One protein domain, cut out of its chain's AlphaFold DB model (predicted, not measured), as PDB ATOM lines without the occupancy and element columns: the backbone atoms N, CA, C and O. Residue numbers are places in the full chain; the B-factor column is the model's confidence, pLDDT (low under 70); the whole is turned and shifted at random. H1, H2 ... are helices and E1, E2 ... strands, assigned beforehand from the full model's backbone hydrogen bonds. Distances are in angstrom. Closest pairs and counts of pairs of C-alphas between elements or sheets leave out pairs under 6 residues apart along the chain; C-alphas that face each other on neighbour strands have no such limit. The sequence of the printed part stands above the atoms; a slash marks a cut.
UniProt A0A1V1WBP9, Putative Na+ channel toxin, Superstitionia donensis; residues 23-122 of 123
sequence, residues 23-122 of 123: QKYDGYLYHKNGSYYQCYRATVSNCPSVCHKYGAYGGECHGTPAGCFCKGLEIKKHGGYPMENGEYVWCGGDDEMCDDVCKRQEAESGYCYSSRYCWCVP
ATOM      1  N   GLN A  23     157.526 180.046 186.646       53.94
ATOM      2  CA  GLN A  23     156.215 179.838 186.084       53.94
ATOM      3  C   GLN A  23     156.195 180.712 184.821       53.94
ATOM      4  O   GLN A  23     156.127 181.940 184.893       53.94
ATOM      5  N   LYS A  24     156.535 180.077 183.696       59.38
ATOM      6  CA  LYS A  24     156.994 180.710 182.462       59.38
ATOM      7  C   LYS A  24     155.814 180.683 181.527       59.38
ATOM      8  O   LYS A  24     155.326 179.612 181.178       59.38
ATOM      9  N   TYR A  25     155.389 181.871 181.146       73.94
ATOM     10  CA  TYR A  25     154.176 182.061 180.380       73.94
ATOM     11  C   TYR A  25     154.456 182.821 179.119       73.94
ATOM     12  O   TYR A  25     155.384 183.629 179.050       73.94
ATOM     13  N   ASP A  26     153.613 182.588 178.134       85.69
ATOM     14  CA  ASP A  26     153.745 183.263 176.868       85.69
ATOM     15  C   ASP A  26     152.666 184.336 176.772       85.69
ATOM     16  O   ASP A  26     151.546 184.169 177.251       85.69
ATOM     17  N   GLY A  27     152.994 185.485 176.200       85.50
ATOM     18  CA  GLY A  27     152.069 186.605 176.191       85.50
ATOM     19  C   GLY A  27     152.570 187.767 175.365       85.50
ATOM     20  O   GLY A  27     153.758 187.891 175.067       85.50
ATOM     21  N   TYR A  28     151.647 188.640 174.984       85.38
ATOM     22  CA  TYR A  28     152.033 189.894 174.366       85.38
ATOM     23  C   TYR A  28     152.677 190.813 175.400       85.38
ATOM     24  O   TYR A  28     152.234 190.885 176.541       85.38
ATOM     25  N   LEU A  29     153.716 191.539 174.998       82.62
ATOM     26  CA  LEU A  29     154.281 192.578 175.844       82.62
ATOM     27  C   LEU A  29     153.471 193.871 175.683       82.62
ATOM     28  O   LEU A  29     153.242 194.333 174.558       82.62
ATOM     29  N   TYR A  30     153.111 194.487 176.806       76.62
ATOM     30  CA  TYR A  30     152.359 195.738 176.854       76.62
ATOM     31  C   TYR A  30     153.187 196.854 177.485       76.62
ATOM     32  O   TYR A  30     153.939 196.659 178.440       76.62
ATOM     33  N   HIS A  31     153.021 198.058 176.963       76.81
ATOM     34  CA  HIS A  31     153.391 199.289 177.636       76.81
ATOM     35  C   HIS A  31     152.419 199.565 178.794       76.81
ATOM     36  O   HIS A  31     151.279 199.110 178.791       76.81
ATOM     37  N   LYS A  32     152.829 200.404 179.755       72.06
ATOM     38  CA  LYS A  32     151.987 200.801 180.905       72.06
ATOM     39  C   LYS A  32     150.650 201.449 180.524       72.06
ATOM     40  O   LYS A  32     149.735 201.486 181.330       72.06
ATOM     41  N   ASN A  33     150.549 201.989 179.313       73.88
ATOM     42  CA  ASN A  33     149.318 202.567 178.772       73.88
ATOM     43  C   ASN A  33     148.401 201.517 178.104       73.88
ATOM     44  O   ASN A  33     147.474 201.899 177.396       73.88
ATOM     45  N   GLY A  34     148.700 200.221 178.246       70.75
ATOM     46  CA  GLY A  34     147.949 199.119 177.642       70.75
ATOM     47  C   GLY A  34     148.229 198.885 176.155       70.75
ATOM     48  O   GLY A  34     147.662 197.967 175.569       70.75
ATOM     49  N   SER A  35     149.096 199.679 175.515       76.88
ATOM     50  CA  SER A  35     149.446 199.467 174.105       76.88
ATOM     51  C   SER A  35     150.490 198.364 173.934       76.88
ATOM     52  O   SER A  35     151.409 198.231 174.736       76.88
ATOM     53  N   TYR A  36     150.370 197.575 172.869       75.25
ATOM     54  CA  TYR A  36     151.320 196.511 172.547       75.25
ATOM     55  C   TYR A  36     152.659 197.057 172.052       75.25
ATOM     56  O   TYR A  36     152.698 198.040 171.307       75.25
ATOM     57  N   TYR A  37     153.750 196.351 172.361       81.69
ATOM     58  CA  TYR A  37     155.027 196.565 171.678       81.69
ATOM     59  C   TYR A  37     154.892 196.118 170.224       81.69
ATOM     60  O   TYR A  37     154.966 194.929 169.928       81.69
ATOM     61  N   GLN A  38     154.666 197.059 169.310       81.94
ATOM     62  CA  GLN A  38     154.495 196.730 167.897       81.94
ATOM     63  C   GLN A  38     155.798 196.241 167.266       81.94
ATOM     64  O   GLN A  38     156.884 196.746 167.561       81.94
ATOM     65  N   CYS A  39     155.675 195.294 166.340       77.81
ATOM     66  CA  CYS A  39     156.768 194.789 165.521       77.81
ATOM     67  C   CYS A  39     156.551 195.186 164.059       77.81
ATOM     68  O   CYS A  39     156.096 194.410 163.224       77.81
ATOM     69  N   TYR A  40     156.849 196.449 163.735       64.12
ATOM     70  CA  TYR A  40     156.755 196.939 162.359       64.12
ATOM     71  C   TYR A  40     158.059 196.680 161.590       64.12
ATOM     72  O   TYR A  40     159.154 196.989 162.066       64.12
ATOM     73  N   ARG A  41     157.902 196.121 160.383       52.06
ATOM     74  CA  ARG A  41     158.878 195.449 159.496       52.06
ATOM     75  C   ARG A  41     160.169 196.191 159.094       52.06
ATOM     76  O   ARG A  41     160.846 195.705 158.196       52.06
ATOM     77  N   ALA A  42     160.553 197.313 159.701       45.09
ATOM     78  CA  ALA A  42     161.735 198.037 159.227       45.09
ATOM     79  C   ALA A  42     162.640 198.694 160.275       45.09
ATOM     80  O   ALA A  42     163.780 198.967 159.911       45.09
ATOM     81  N   THR A  43     162.228 198.953 161.528       48.22
ATOM     82  CA  THR A  43     163.074 199.849 162.354       48.22
ATOM     83  C   THR A  43     163.160 199.680 163.876       48.22
ATOM     84  O   THR A  43     164.160 200.164 164.393       48.22
ATOM     85  N   VAL A  44     162.237 199.074 164.652       50.56
ATOM     86  CA  VAL A  44     162.247 199.395 166.117       50.56
ATOM     87  C   VAL A  44     162.030 198.258 167.135       50.56
ATOM     88  O   VAL A  44     162.229 198.490 168.324       50.56
ATOM     89  N   SER A  45     161.766 197.000 166.770       57.38
ATOM     90  CA  SER A  45     161.749 195.939 167.798       57.38
ATOM     91  C   SER A  45     162.190 194.578 167.269       57.38
ATOM     92  O   SER A  45     161.452 193.827 166.640       57.38
ATOM     93  N   ASN A  46     163.433 194.218 167.588       79.38
ATOM     94  CA  ASN A  46     163.813 192.814 167.649       79.38
ATOM     95  C   ASN A  46     163.076 192.229 168.867       79.38
ATOM     96  O   ASN A  46     163.591 192.325 169.980       79.38
ATOM     97  N   CYS A  47     161.844 191.732 168.680       85.88
ATOM     98  CA  CYS A  47     161.029 191.148 169.753       85.88
ATOM     99  C   CYS A  47     161.823 190.185 170.643       85.88
ATOM    100  O   CYS A  47     161.719 190.341 171.852       85.88
ATOM    101  N   PRO A  48     162.703 189.305 170.118       88.38
ATOM    102  CA  PRO A  48     163.654 188.567 170.948       88.38
ATOM    103  C   PRO A  48     164.416 189.440 171.959       88.38
ATOM    104  O   PRO A  48     164.369 189.192 173.158       88.38
ATOM    105  N   SER A  49     165.077 190.506 171.501       87.25
ATOM    106  CA  SER A  49     165.834 191.419 172.368       87.25
ATOM    107  C   SER A  49     164.938 192.172 173.352       87.25
ATOM    108  O   SER A  49     165.327 192.363 174.503       87.25
ATOM    109  N   VAL A  50     163.744 192.594 172.926       88.00
ATOM    110  CA  VAL A  50     162.775 193.256 173.809       88.00
ATOM    111  C   VAL A  50     162.321 192.287 174.895       88.00
ATOM    112  O   VAL A  50     162.492 192.590 176.067       88.00
ATOM    113  N   CYS A  51     161.837 191.105 174.530       88.81
ATOM    114  CA  CYS A  51     161.383 190.079 175.461       88.81
ATOM    115  C   CYS A  51     162.480 189.672 176.456       88.81
ATOM    116  O   CYS A  51     162.218 189.602 177.655       88.81
ATOM    117  N   HIS A  52     163.732 189.535 176.006       88.62
ATOM    118  CA  HIS A  52     164.865 189.278 176.899       88.62
ATOM    119  C   HIS A  52     165.086 190.369 177.952       88.62
ATOM    120  O   HIS A  52     165.425 190.050 179.091       88.62
ATOM    121  N   LYS A  53     164.855 191.650 177.627       87.75
ATOM    122  CA  LYS A  53     164.939 192.741 178.621       87.75
ATOM    123  C   LYS A  53     163.902 192.603 179.739       87.75
ATOM    124  O   LYS A  53     164.120 193.142 180.818       87.75
ATOM    125  N   TYR A  54     162.809 191.888 179.484       85.19
ATOM    126  CA  TYR A  54     161.732 191.624 180.439       85.19
ATOM    127  C   TYR A  54     161.797 190.208 181.033       85.19
ATOM    128  O   TYR A  54     160.837 189.741 181.635       85.19
ATOM    129  N   GLY A  55     162.934 189.519 180.888       85.19
ATOM    130  CA  GLY A  55     163.168 188.212 181.509       85.19
ATOM    131  C   GLY A  55     162.589 187.017 180.751       85.19
ATOM    132  O   GLY A  55     162.773 185.886 181.193       85.19
ATOM    133  N   ALA A  56     161.959 187.232 179.592       87.88
ATOM    134  CA  ALA A  56     161.577 186.140 178.704       87.88
ATOM    135  C   ALA A  56     162.812 185.495 178.051       87.88
ATOM    136  O   ALA A  56     163.849 186.133 177.844       87.88
ATOM    137  N   TYR A  57     162.706 184.214 177.696       87.06
ATOM    138  CA  TYR A  57     163.783 183.481 177.017       87.06
ATOM    139  C   TYR A  57     163.691 183.561 175.490       87.06
ATOM    140  O   TYR A  57     164.603 183.117 174.795       87.06
ATOM    141  N   GLY A  58     162.602 184.111 174.957       86.31
ATOM    142  CA  GLY A  58     162.417 184.293 173.527       86.31
ATOM    143  C   GLY A  58     161.292 185.267 173.221       86.31
ATOM    144  O   GLY A  58     160.532 185.670 174.101       86.31
ATOM    145  N   GLY A  59     161.182 185.650 171.956       89.31
ATOM    146  CA  GLY A  59     160.097 186.497 171.495       89.31
ATOM    147  C   GLY A  59     159.972 186.470 169.988       89.31
ATOM    148  O   GLY A  59     160.957 186.263 169.284       89.31
ATOM    149  N   GLU A  60     158.769 186.689 169.486       88.50
ATOM    150  CA  GLU A  60     158.495 186.764 168.059       88.50
ATOM    151  C   GLU A  60     157.428 187.807 167.753       88.50
ATOM    152  O   GLU A  60     156.726 188.300 168.632       88.50
ATOM    153  N   CYS A  61     157.350 188.183 166.485       87.25
ATOM    154  CA  CYS A  61     156.327 189.085 165.994       87.25
ATOM    155  C   CYS A  61     155.071 188.267 165.667       87.25
ATOM    156  O   CYS A  61     155.129 187.385 164.810       87.25
ATOM    157  N   HIS A  62     153.957 188.537 166.346       84.31
ATOM    158  CA  HIS A  62     152.727 187.753 166.233       84.31
ATOM    159  C   HIS A  62     151.474 188.646 166.179       84.31
ATOM    160  O   HIS A  62     151.471 189.762 166.696       84.31
ATOM    161  N   GLY A  63     150.402 188.154 165.550       76.00
ATOM    162  CA  GLY A  63     149.102 188.836 165.474       76.00
ATOM    163  C   GLY A  63     148.981 189.956 164.426       76.00
ATOM    164  O   GLY A  63     149.891 190.221 163.639       76.00
ATOM    165  N   THR A  64     147.810 190.605 164.409       72.56
ATOM    166  CA  THR A  64     147.476 191.773 163.572       72.56
ATOM    167  C   THR A  64     146.609 192.767 164.369       72.56
ATOM    168  O   THR A  64     145.484 192.402 164.712       72.56
ATOM    169  N   PRO A  65     147.064 194.008 164.643       72.62
ATOM    170  CA  PRO A  65     148.380 194.553 164.309       72.62
ATOM    171  C   PRO A  65     149.497 193.773 165.011       72.62
ATOM    172  O   PRO A  65     149.317 193.285 166.122       72.62
ATOM    173  N   ALA A  66     150.630 193.611 164.329       80.44
ATOM    174  CA  ALA A  66     151.682 192.721 164.794       80.44
ATOM    175  C   ALA A  66     152.349 193.273 166.066       80.44
ATOM    176  O   ALA A  66     152.879 194.391 166.066       80.44
ATOM    177  N   GLY A  67     152.314 192.484 167.138       85.12
ATOM    178  CA  GLY A  67     152.911 192.784 168.436       85.12
ATOM    179  C   GLY A  67     153.999 191.781 168.818       85.12
ATOM    180  O   GLY A  67     154.051 190.667 168.296       85.12
ATOM    181  N   CYS A  68     154.879 192.168 169.738       87.88
ATOM    182  CA  CYS A  68     155.868 191.267 170.309       87.88
ATOM    183  C   CYS A  68     155.199 190.305 171.287       87.88
ATOM    184  O   CYS A  68     154.722 190.709 172.348       87.88
ATOM    185  N   PHE A  69     155.208 189.032 170.918       89.19
ATOM    186  CA  PHE A  69     154.802 187.918 171.752       89.19
ATOM    187  C   PHE A  69     156.052 187.310 172.384       89.19
ATOM    188  O   PHE A  69     156.961 186.873 171.679       89.19
ATOM    189  N   CYS A  70     156.135 187.351 173.705       89.94
ATOM    190  CA  CYS A  70     157.283 186.913 174.483       89.94
ATOM    191  C   CYS A  70     157.027 185.542 175.091       89.94
ATOM    192  O   CYS A  70     155.904 185.259 175.497       89.94
ATOM    193  N   LYS A  71     158.083 184.728 175.179       88.94
ATOM    194  CA  LYS A  71     158.025 183.367 175.713       88.94
ATOM    195  C   LYS A  71     158.710 183.264 177.067       88.94
ATOM    196  O   LYS A  71     159.872 183.662 177.208       88.94
ATOM    197  N   GLY A  72     158.001 182.722 178.049       85.19
ATOM    198  CA  GLY A  72     158.478 182.567 179.420       85.19
ATOM    199  C   GLY A  72     158.622 183.858 180.225       85.19
ATOM    200  O   GLY A  72     159.622 184.032 180.918       85.19
ATOM    201  N   LEU A  73     157.650 184.760 180.125       85.31
ATOM    202  CA  LEU A  73     157.473 185.875 181.050       85.31
ATOM    203  C   LEU A  73     156.959 185.387 182.414       85.31
ATOM    204  O   LEU A  73     156.276 184.369 182.510       85.31
ATOM    205  N   GLU A  74     157.246 186.161 183.461       83.94
ATOM    206  CA  GLU A  74     156.597 186.011 184.768       83.94
ATOM    207  C   GLU A  74     155.206 186.672 184.738       83.94
ATOM    208  O   GLU A  74     155.103 187.892 184.557       83.94
ATOM    209  N   ILE A  75     154.136 185.895 184.962       79.88
ATOM    210  CA  ILE A  75     152.747 186.386 184.856       79.88
ATOM    211  C   ILE A  75     152.470 187.546 185.812       79.88
ATOM    212  O   ILE A  75     151.900 188.552 185.394       79.88
ATOM    213  N   LYS A  76     152.977 187.480 187.046       80.88
ATOM    214  CA  LYS A  76     152.797 188.538 188.052       80.88
ATOM    215  C   LYS A  76     153.396 189.900 187.694       80.88
ATOM    216  O   LYS A  76     153.173 190.870 188.407       80.88
ATOM    217  N   LYS A  77     154.213 189.987 186.636       82.44
ATOM    218  CA  LYS A  77     154.810 191.250 186.166       82.44
ATOM    219  C   LYS A  77     154.204 191.748 184.858       82.44
ATOM    220  O   LYS A  77     154.218 192.951 184.612       82.44
ATOM    221  N   HIS A  78     153.755 190.837 183.996       82.19
ATOM    222  CA  HIS A  78     153.457 191.160 182.597       82.19
ATOM    223  C   HIS A  78     152.108 190.645 182.093       82.19
ATOM    224  O   HIS A  78     151.680 191.067 181.019       82.19
ATOM    225  N   GLY A  79     151.433 189.780 182.851       84.88
ATOM    226  CA  GLY A  79     150.301 189.015 182.353       84.88
ATOM    227  C   GLY A  79     150.730 188.008 181.292       84.88
ATOM    228  O   GLY A  79     151.883 187.979 180.851       84.88
ATOM    229  N   GLY A  80     149.809 187.146 180.890       89.56
ATOM    230  CA  GLY A  80     150.115 186.110 179.911       89.56
ATOM    231  C   GLY A  80     149.119 184.968 179.905       89.56
ATOM    232  O   GLY A  80     148.206 184.902 180.727       89.56
ATOM    233  N   TYR A  81     149.324 184.058 178.962       91.31
ATOM    234  CA  TYR A  81     148.605 182.799 178.869       91.31
ATOM    235  C   TYR A  81     149.274 181.782 179.803       91.31
ATOM    236  O   TYR A  81     150.432 181.410 179.564       91.31
ATOM    237  N   PRO A  82     148.589 181.325 180.868       90.00
ATOM    238  CA  PRO A  82     149.140 180.339 181.768       90.00
ATOM    239  C   PRO A  82     149.359 179.008 181.044       90.00
ATOM    240  O   PRO A  82     148.575 178.623 180.172       90.00
ATOM    241  N   MET A  83     150.417 178.296 181.428       87.12
ATOM    242  CA  MET A  83     150.730 176.960 180.934       87.12
ATOM    243  C   MET A  83     150.787 175.955 182.085       87.12
ATOM    244  O   MET A  83     151.415 176.217 183.112       87.12
ATOM    245  N   GLU A  84     150.171 174.791 181.891       84.25
ATOM    246  CA  GLU A  84     150.262 173.627 182.775       84.25
ATOM    247  C   GLU A  84     150.701 172.422 181.932       84.25
ATOM    248  O   GLU A  84     150.207 172.208 180.829       84.25
ATOM    249  N   ASN A  85     151.682 171.651 182.412       81.94
ATOM    250  CA  ASN A  85     152.238 170.493 181.690       81.94
ATOM    251  C   ASN A  85     152.729 170.789 180.254       81.94
ATOM    252  O   ASN A  85     152.742 169.902 179.405       81.94
ATOM    253  N   GLY A  86     153.168 172.023 179.986       80.19
ATOM    254  CA  GLY A  86     153.662 172.439 178.669       80.19
ATOM    255  C   GLY A  86     152.571 172.835 177.669       80.19
ATOM    256  O   GLY A  86     152.900 173.154 176.528       80.19
ATOM    257  N   GLU A  87     151.306 172.876 178.085       85.56
ATOM    258  CA  GLU A  87     150.178 173.312 177.260       85.56
ATOM    259  C   GLU A  87     149.504 174.549 177.852       85.56
ATOM    260  O   GLU A  87     149.528 174.764 179.063       85.56
ATOM    261  N   TYR A  88     148.890 175.371 176.997       88.69
ATOM    262  CA  TYR A  88     148.065 176.485 177.460       88.69
ATOM    263  C   TYR A  88     146.828 175.970 178.185       88.69
ATOM    264  O   TYR A  88     146.162 175.048 177.713       88.69
ATOM    265  N   VAL A  89     146.480 176.615 179.295       92.19
ATOM    266  CA  VAL A  89     145.293 176.238 180.066       92.19
ATOM    267  C   VAL A  89     144.033 176.554 179.260       92.19
ATOM    268  O   VAL A  89     143.738 177.718 178.971       92.19
ATOM    269  N   TRP A  90     143.299 175.507 178.884       93.06
ATOM    270  CA  TRP A  90     142.046 175.604 178.138       93.06
ATOM    271  C   TRP A  90     140.861 175.815 179.081       93.06
ATOM    272  O   TRP A  90     140.718 175.077 180.050       93.06
ATOM    273  N   CYS A  91     140.009 176.798 178.790       92.69
ATOM    274  CA  CYS A  91     138.936 177.224 179.697       92.69
ATOM    275  C   CYS A  91     137.518 176.929 179.224       92.69
ATOM    276  O   CYS A  91     136.599 176.965 180.030       92.69
ATOM    277  N   GLY A  92     137.296 176.676 177.932       90.62
ATOM    278  CA  GLY A  92     135.962 176.331 177.421       90.62
ATOM    279  C   GLY A  92     134.840 177.345 177.722       90.62
ATOM    280  O   GLY A  92     133.671 176.989 177.609       90.62
ATOM    281  N   GLY A  93     135.173 178.588 178.083       89.56
ATOM    282  CA  GLY A  93     134.226 179.632 178.500       89.56
ATOM    283  C   GLY A  93     134.113 179.856 180.013       89.56
ATOM    284  O   GLY A  93     133.297 180.676 180.419       89.56
ATOM    285  N   ASP A  94     134.894 179.153 180.833       94.00
ATOM    286  CA  ASP A  94     134.874 179.272 182.293       94.00
ATOM    287  C   ASP A  94     135.864 180.344 182.788       94.00
ATOM    288  O   ASP A  94     137.082 180.134 182.808       94.00
ATOM    289  N   ASP A  95     135.336 181.514 183.154       94.88
ATOM    290  CA  ASP A  95     136.127 182.624 183.695       94.88
ATOM    291  C   ASP A  95     136.579 182.379 185.144       94.88
ATOM    292  O   ASP A  95     137.677 182.796 185.509       94.88
ATOM    293  N   GLU A  96     135.779 181.682 185.958       96.25
ATOM    294  CA  GLU A  96     136.087 181.421 187.373       96.25
ATOM    295  C   GLU A  96     137.294 180.485 187.490       96.25
ATOM    296  O   GLU A  96     138.243 180.768 188.225       96.25
ATOM    297  N   MET A  97     137.329 179.442 186.656       95.75
ATOM    298  CA  MET A  97     138.488 178.560 186.539       95.75
ATOM    299  C   MET A  97     139.760 179.337 186.159       95.75
ATOM    300  O   MET A  97     140.840 179.073 186.697       95.75
ATOM    301  N   CYS A  98     139.661 180.298 185.236       95.38
ATOM    302  CA  CYS A  98     140.814 181.105 184.845       95.38
ATOM    303  C   CYS A  98     141.279 182.047 185.951       95.38
ATOM    304  O   CYS A  98     142.487 182.197 186.136       95.38
ATOM    305  N   ASP A  99     140.358 182.660 186.691       95.94
ATOM    306  CA  ASP A  99     140.698 183.516 187.823       95.94
ATOM    307  C   ASP A  99     141.449 182.734 188.911       95.94
ATOM    308  O   ASP A  99     142.511 183.169 189.364       95.94
ATOM    309  N   ASP A 100     140.995 181.521 189.231       95.00
ATOM    310  CA  ASP A 100     141.682 180.619 190.161       95.00
ATOM    311  C   ASP A 100     143.082 180.225 189.667       95.00
ATOM    312  O   ASP A 100     144.063 180.260 190.421       95.00
ATOM    313  N   VAL A 101     143.219 179.872 188.383       92.94
ATOM    314  CA  VAL A 101     144.520 179.557 187.770       92.94
ATOM    315  C   VAL A 101     145.473 180.748 187.870       92.94
ATOM    316  O   VAL A 101     146.625 180.566 188.265       92.94
ATOM    317  N   CYS A 102     145.003 181.952 187.554       91.62
ATOM    318  CA  CYS A 102     145.816 183.164 187.532       91.62
ATOM    319  C   CYS A 102     146.194 183.650 188.938       91.62
ATOM    320  O   CYS A 102     147.343 184.033 189.170       91.62
ATOM    321  N   LYS A 103     145.289 183.553 189.916       92.06
ATOM    322  CA  LYS A 103     145.578 183.894 191.318       92.06
ATOM    323  C   LYS A 103     146.616 182.974 191.950       92.06
ATOM    324  O   LYS A 103     147.469 183.447 192.699       92.06
ATOM    325  N   ARG A 104     146.625 181.679 191.597       90.00
ATOM    326  CA  ARG A 104     147.698 180.741 192.002       90.00
ATOM    327  C   ARG A 104     149.084 181.148 191.485       90.00
ATOM    328  O   ARG A 104     150.081 180.635 191.982       90.00
ATOM    329  N   GLN A 105     149.140 182.050 190.510       85.50
ATOM    330  CA  GLN A 105     150.360 182.562 189.885       85.50
ATOM    331  C   GLN A 105     150.630 184.030 190.245       85.50
ATOM    332  O   GLN A 105     151.438 184.692 189.591       85.50
ATOM    333  N   GLU A 106     149.962 184.541 191.288       88.69
ATOM    334  CA  GLU A 106     150.105 185.914 191.793       88.69
ATOM    335  C   GLU A 106     149.714 187.003 190.766       88.69
ATOM    336  O   GLU A 106     150.227 188.121 190.818       88.69
ATOM    337  N   ALA A 107     148.818 186.694 189.823       87.94
ATOM    338  CA  ALA A 107     148.187 187.692 188.956       87.94
ATOM    339  C   ALA A 107     147.066 188.454 189.693       87.94
ATOM    340  O   ALA A 107     146.562 187.982 190.714       87.94
ATOM    341  N   GLU A 108     146.630 189.603 189.159       91.81
ATOM    342  CA  GLU A 108     145.491 190.354 189.720       91.81
ATOM    343  C   GLU A 108     144.171 189.604 189.518       91.81
ATOM    344  O   GLU A 108     143.361 189.483 190.439       91.81
ATOM    345  N   SER A 109     143.963 189.105 188.300       93.75
ATOM    346  CA  SER A 109     142.771 188.361 187.897       93.75
ATOM    347  C   SER A 109     143.043 187.479 186.678       93.75
ATOM    348  O   SER A 109     144.090 187.592 186.027       93.75
ATOM    349  N   GLY A 110     142.097 186.597 186.363       94.25
ATOM    350  CA  GLY A 110     142.098 185.782 185.150       94.25
ATOM    351  C   GLY A 110     140.743 185.762 184.453       94.25
ATOM    352  O   GLY A 110     139.711 185.935 185.091       94.25
ATOM    353  N   TYR A 111     140.741 185.553 183.137       94.81
ATOM    354  CA  TYR A 111     139.511 185.342 182.367       94.81
ATOM    355  C   TYR A 111     139.750 184.455 181.141       94.81
ATOM    356  O   TYR A 111     140.884 184.266 180.692       94.81
ATOM    357  N   CYS A 112     138.678 183.903 180.582       94.56
ATOM    358  CA  CYS A 112     138.702 183.006 179.442       94.56
ATOM    359  C   CYS A 112     138.730 183.790 178.120       94.56
ATOM    360  O   CYS A 112     137.710 184.205 177.560       94.56
ATOM    361  N   TYR A 113     139.928 183.987 177.571       89.44
ATOM    362  CA  TYR A 113     140.125 184.721 176.327       89.44
ATOM    363  C   TYR A 113     139.673 183.907 175.106       89.44
ATOM    364  O   TYR A 113     140.078 182.758 174.890       89.44
ATOM    365  N   SER A 114     138.845 184.533 174.260       85.69
ATOM    366  CA  SER A 114     138.314 183.949 173.015       85.69
ATOM    367  C   SER A 114     137.610 182.596 173.223       85.69
ATOM    368  O   SER A 114     137.628 181.729 172.347       85.69
ATOM    369  N   SER A 115     137.041 182.388 174.418       86.12
ATOM    370  CA  SER A 115     136.408 181.132 174.848       86.12
ATOM    371  C   SER A 115     137.304 179.892 174.694       86.12
ATOM    372  O   SER A 115     136.805 178.781 174.510       86.12
ATOM    373  N   ARG A 116     138.634 180.067 174.707       89.25
ATOM    374  CA  ARG A 116     139.591 178.977 174.467       89.25
ATOM    375  C   ARG A 116     140.638 178.868 175.550       89.25
ATOM    376  O   ARG A 116     140.772 177.788 176.105       89.25
ATOM    377  N   TYR A 117     141.366 179.937 175.845       92.94
ATOM    378  CA  TYR A 117     142.506 179.867 176.758       92.94
ATOM    379  C   TYR A 117     142.382 180.894 177.865       92.94
ATOM    380  O   TYR A 117     141.897 182.000 177.628       92.94
ATOM    381  N   CYS A 118     142.851 180.545 179.057       93.50
ATOM    382  CA  CYS A 118     142.939 181.517 180.132       93.50
ATOM    383  C   CYS A 118     143.923 182.633 179.785       93.50
ATOM    384  O   CYS A 118     144.942 182.408 179.137       93.50
ATOM    385  N   TRP A 119     143.623 183.837 180.246       92.88
ATOM    386  CA  TRP A 119     144.508 184.987 180.203       92.88
ATOM    387  C   TRP A 119     144.606 185.587 181.600       92.88
ATOM    388  O   TRP A 119     143.582 185.887 182.210       92.88
ATOM    389  N   CYS A 120     145.831 185.789 182.081       91.88
ATOM    390  CA  CYS A 120     146.094 186.402 183.374       91.88
ATOM    391  C   CYS A 120     146.437 187.880 183.218       91.88
ATOM    392  O   CYS A 120     147.314 188.255 182.434       91.88
ATOM    393  N   VAL A 121     145.748 188.716 183.989       89.19
ATOM    394  CA  VAL A 121     145.940 190.165 184.030       89.19
ATOM    395  C   VAL A 121     147.045 190.489 185.045       89.19
ATOM    396  O   VAL A 121     146.992 189.996 186.176       89.19
ATOM    397  N   PRO A 122     148.070 191.270 184.661       83.62
ATOM    398  CA  PRO A 122     149.087 191.707 185.611       83.62
ATOM    399  C   PRO A 122     148.492 192.675 186.650       83.62
ATOM    400  O   PRO A 122     147.529 193.359 186.316       83.62
TER     401      PRO A 122
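What this domain is: This is residues 23 to 122 of the 123 residues of the protein "Putative Na+ channel toxin" of Superstitionia donensis (UniProt A0A1V1WBP9). Two small lobes lie along the longest axis: in one, H1 packs on the antiparallel sheet E1 - E3 - E2; in the other, H3 packs on the antiparallel hairpin E4 and E5. The short H2 lies between the lobes. The printed part has 100 residues with three named helices and five named strands, in the order E1, H1, E2, E3, H2, H3, E4, E5; the class is mixed, with under half of the residues in named elements. It is compact, with a radius of gyration of the C-alphas of 13.2 A, and spans 41 by 27 by 24 A.

How they stand to each other: Start at edge strand E1, residues 24 to 28, antiparallel to E3, residues 67 to 74, with N 27 and O 70 3.0 A apart. E3 bends by 77 degrees at residue 71 and forms a hairpin with E2, residues 58 to 62, where N 60 and O 69 are 2.8 A apart. H1, residues 47 to 53, is on this sheet at a height of 7.0 A; its closest C-alphas to E2 are Pro 48 and Gly 59, 4.2 A. E1, H1 and E2 form a split strand-helix-strand unit, two strands running the same way with E3 between them; its crossover is right-handed. H2, residues 75 to 78, only grazes the sheet. In the hairpin of E4, residues 109 to 113, and E5, residues 117 to 121, find N 113 and O 117 2.8 A apart. H3, residues 95 to 103, comes closest to E4 at the C-alphas of Asp 99 and Gly 110, 3.8 A. E3 is apart from E4 and E5. Every O i to N i+4 pair is within hydrogen-bond range in H1 and H3; H2 is too short for one.

Where its parts are: Find C-alpha 24 at (156.994, 180.710, 182.462), where E1 begins. E3 measures 18.1 A and H3 12.2 A; E5 ends at C-alpha 121, (145.940, 190.165, 184.030).

The domain as a whole: The farthest C-alphas, of Ala 42 and Glu 96, are 41.5 A apart. The printed part has no cut; the links E1 to H1 and H2 to H3 are long. Look for pLDDT under 70 at residues 23 to 24 and 40 to 45.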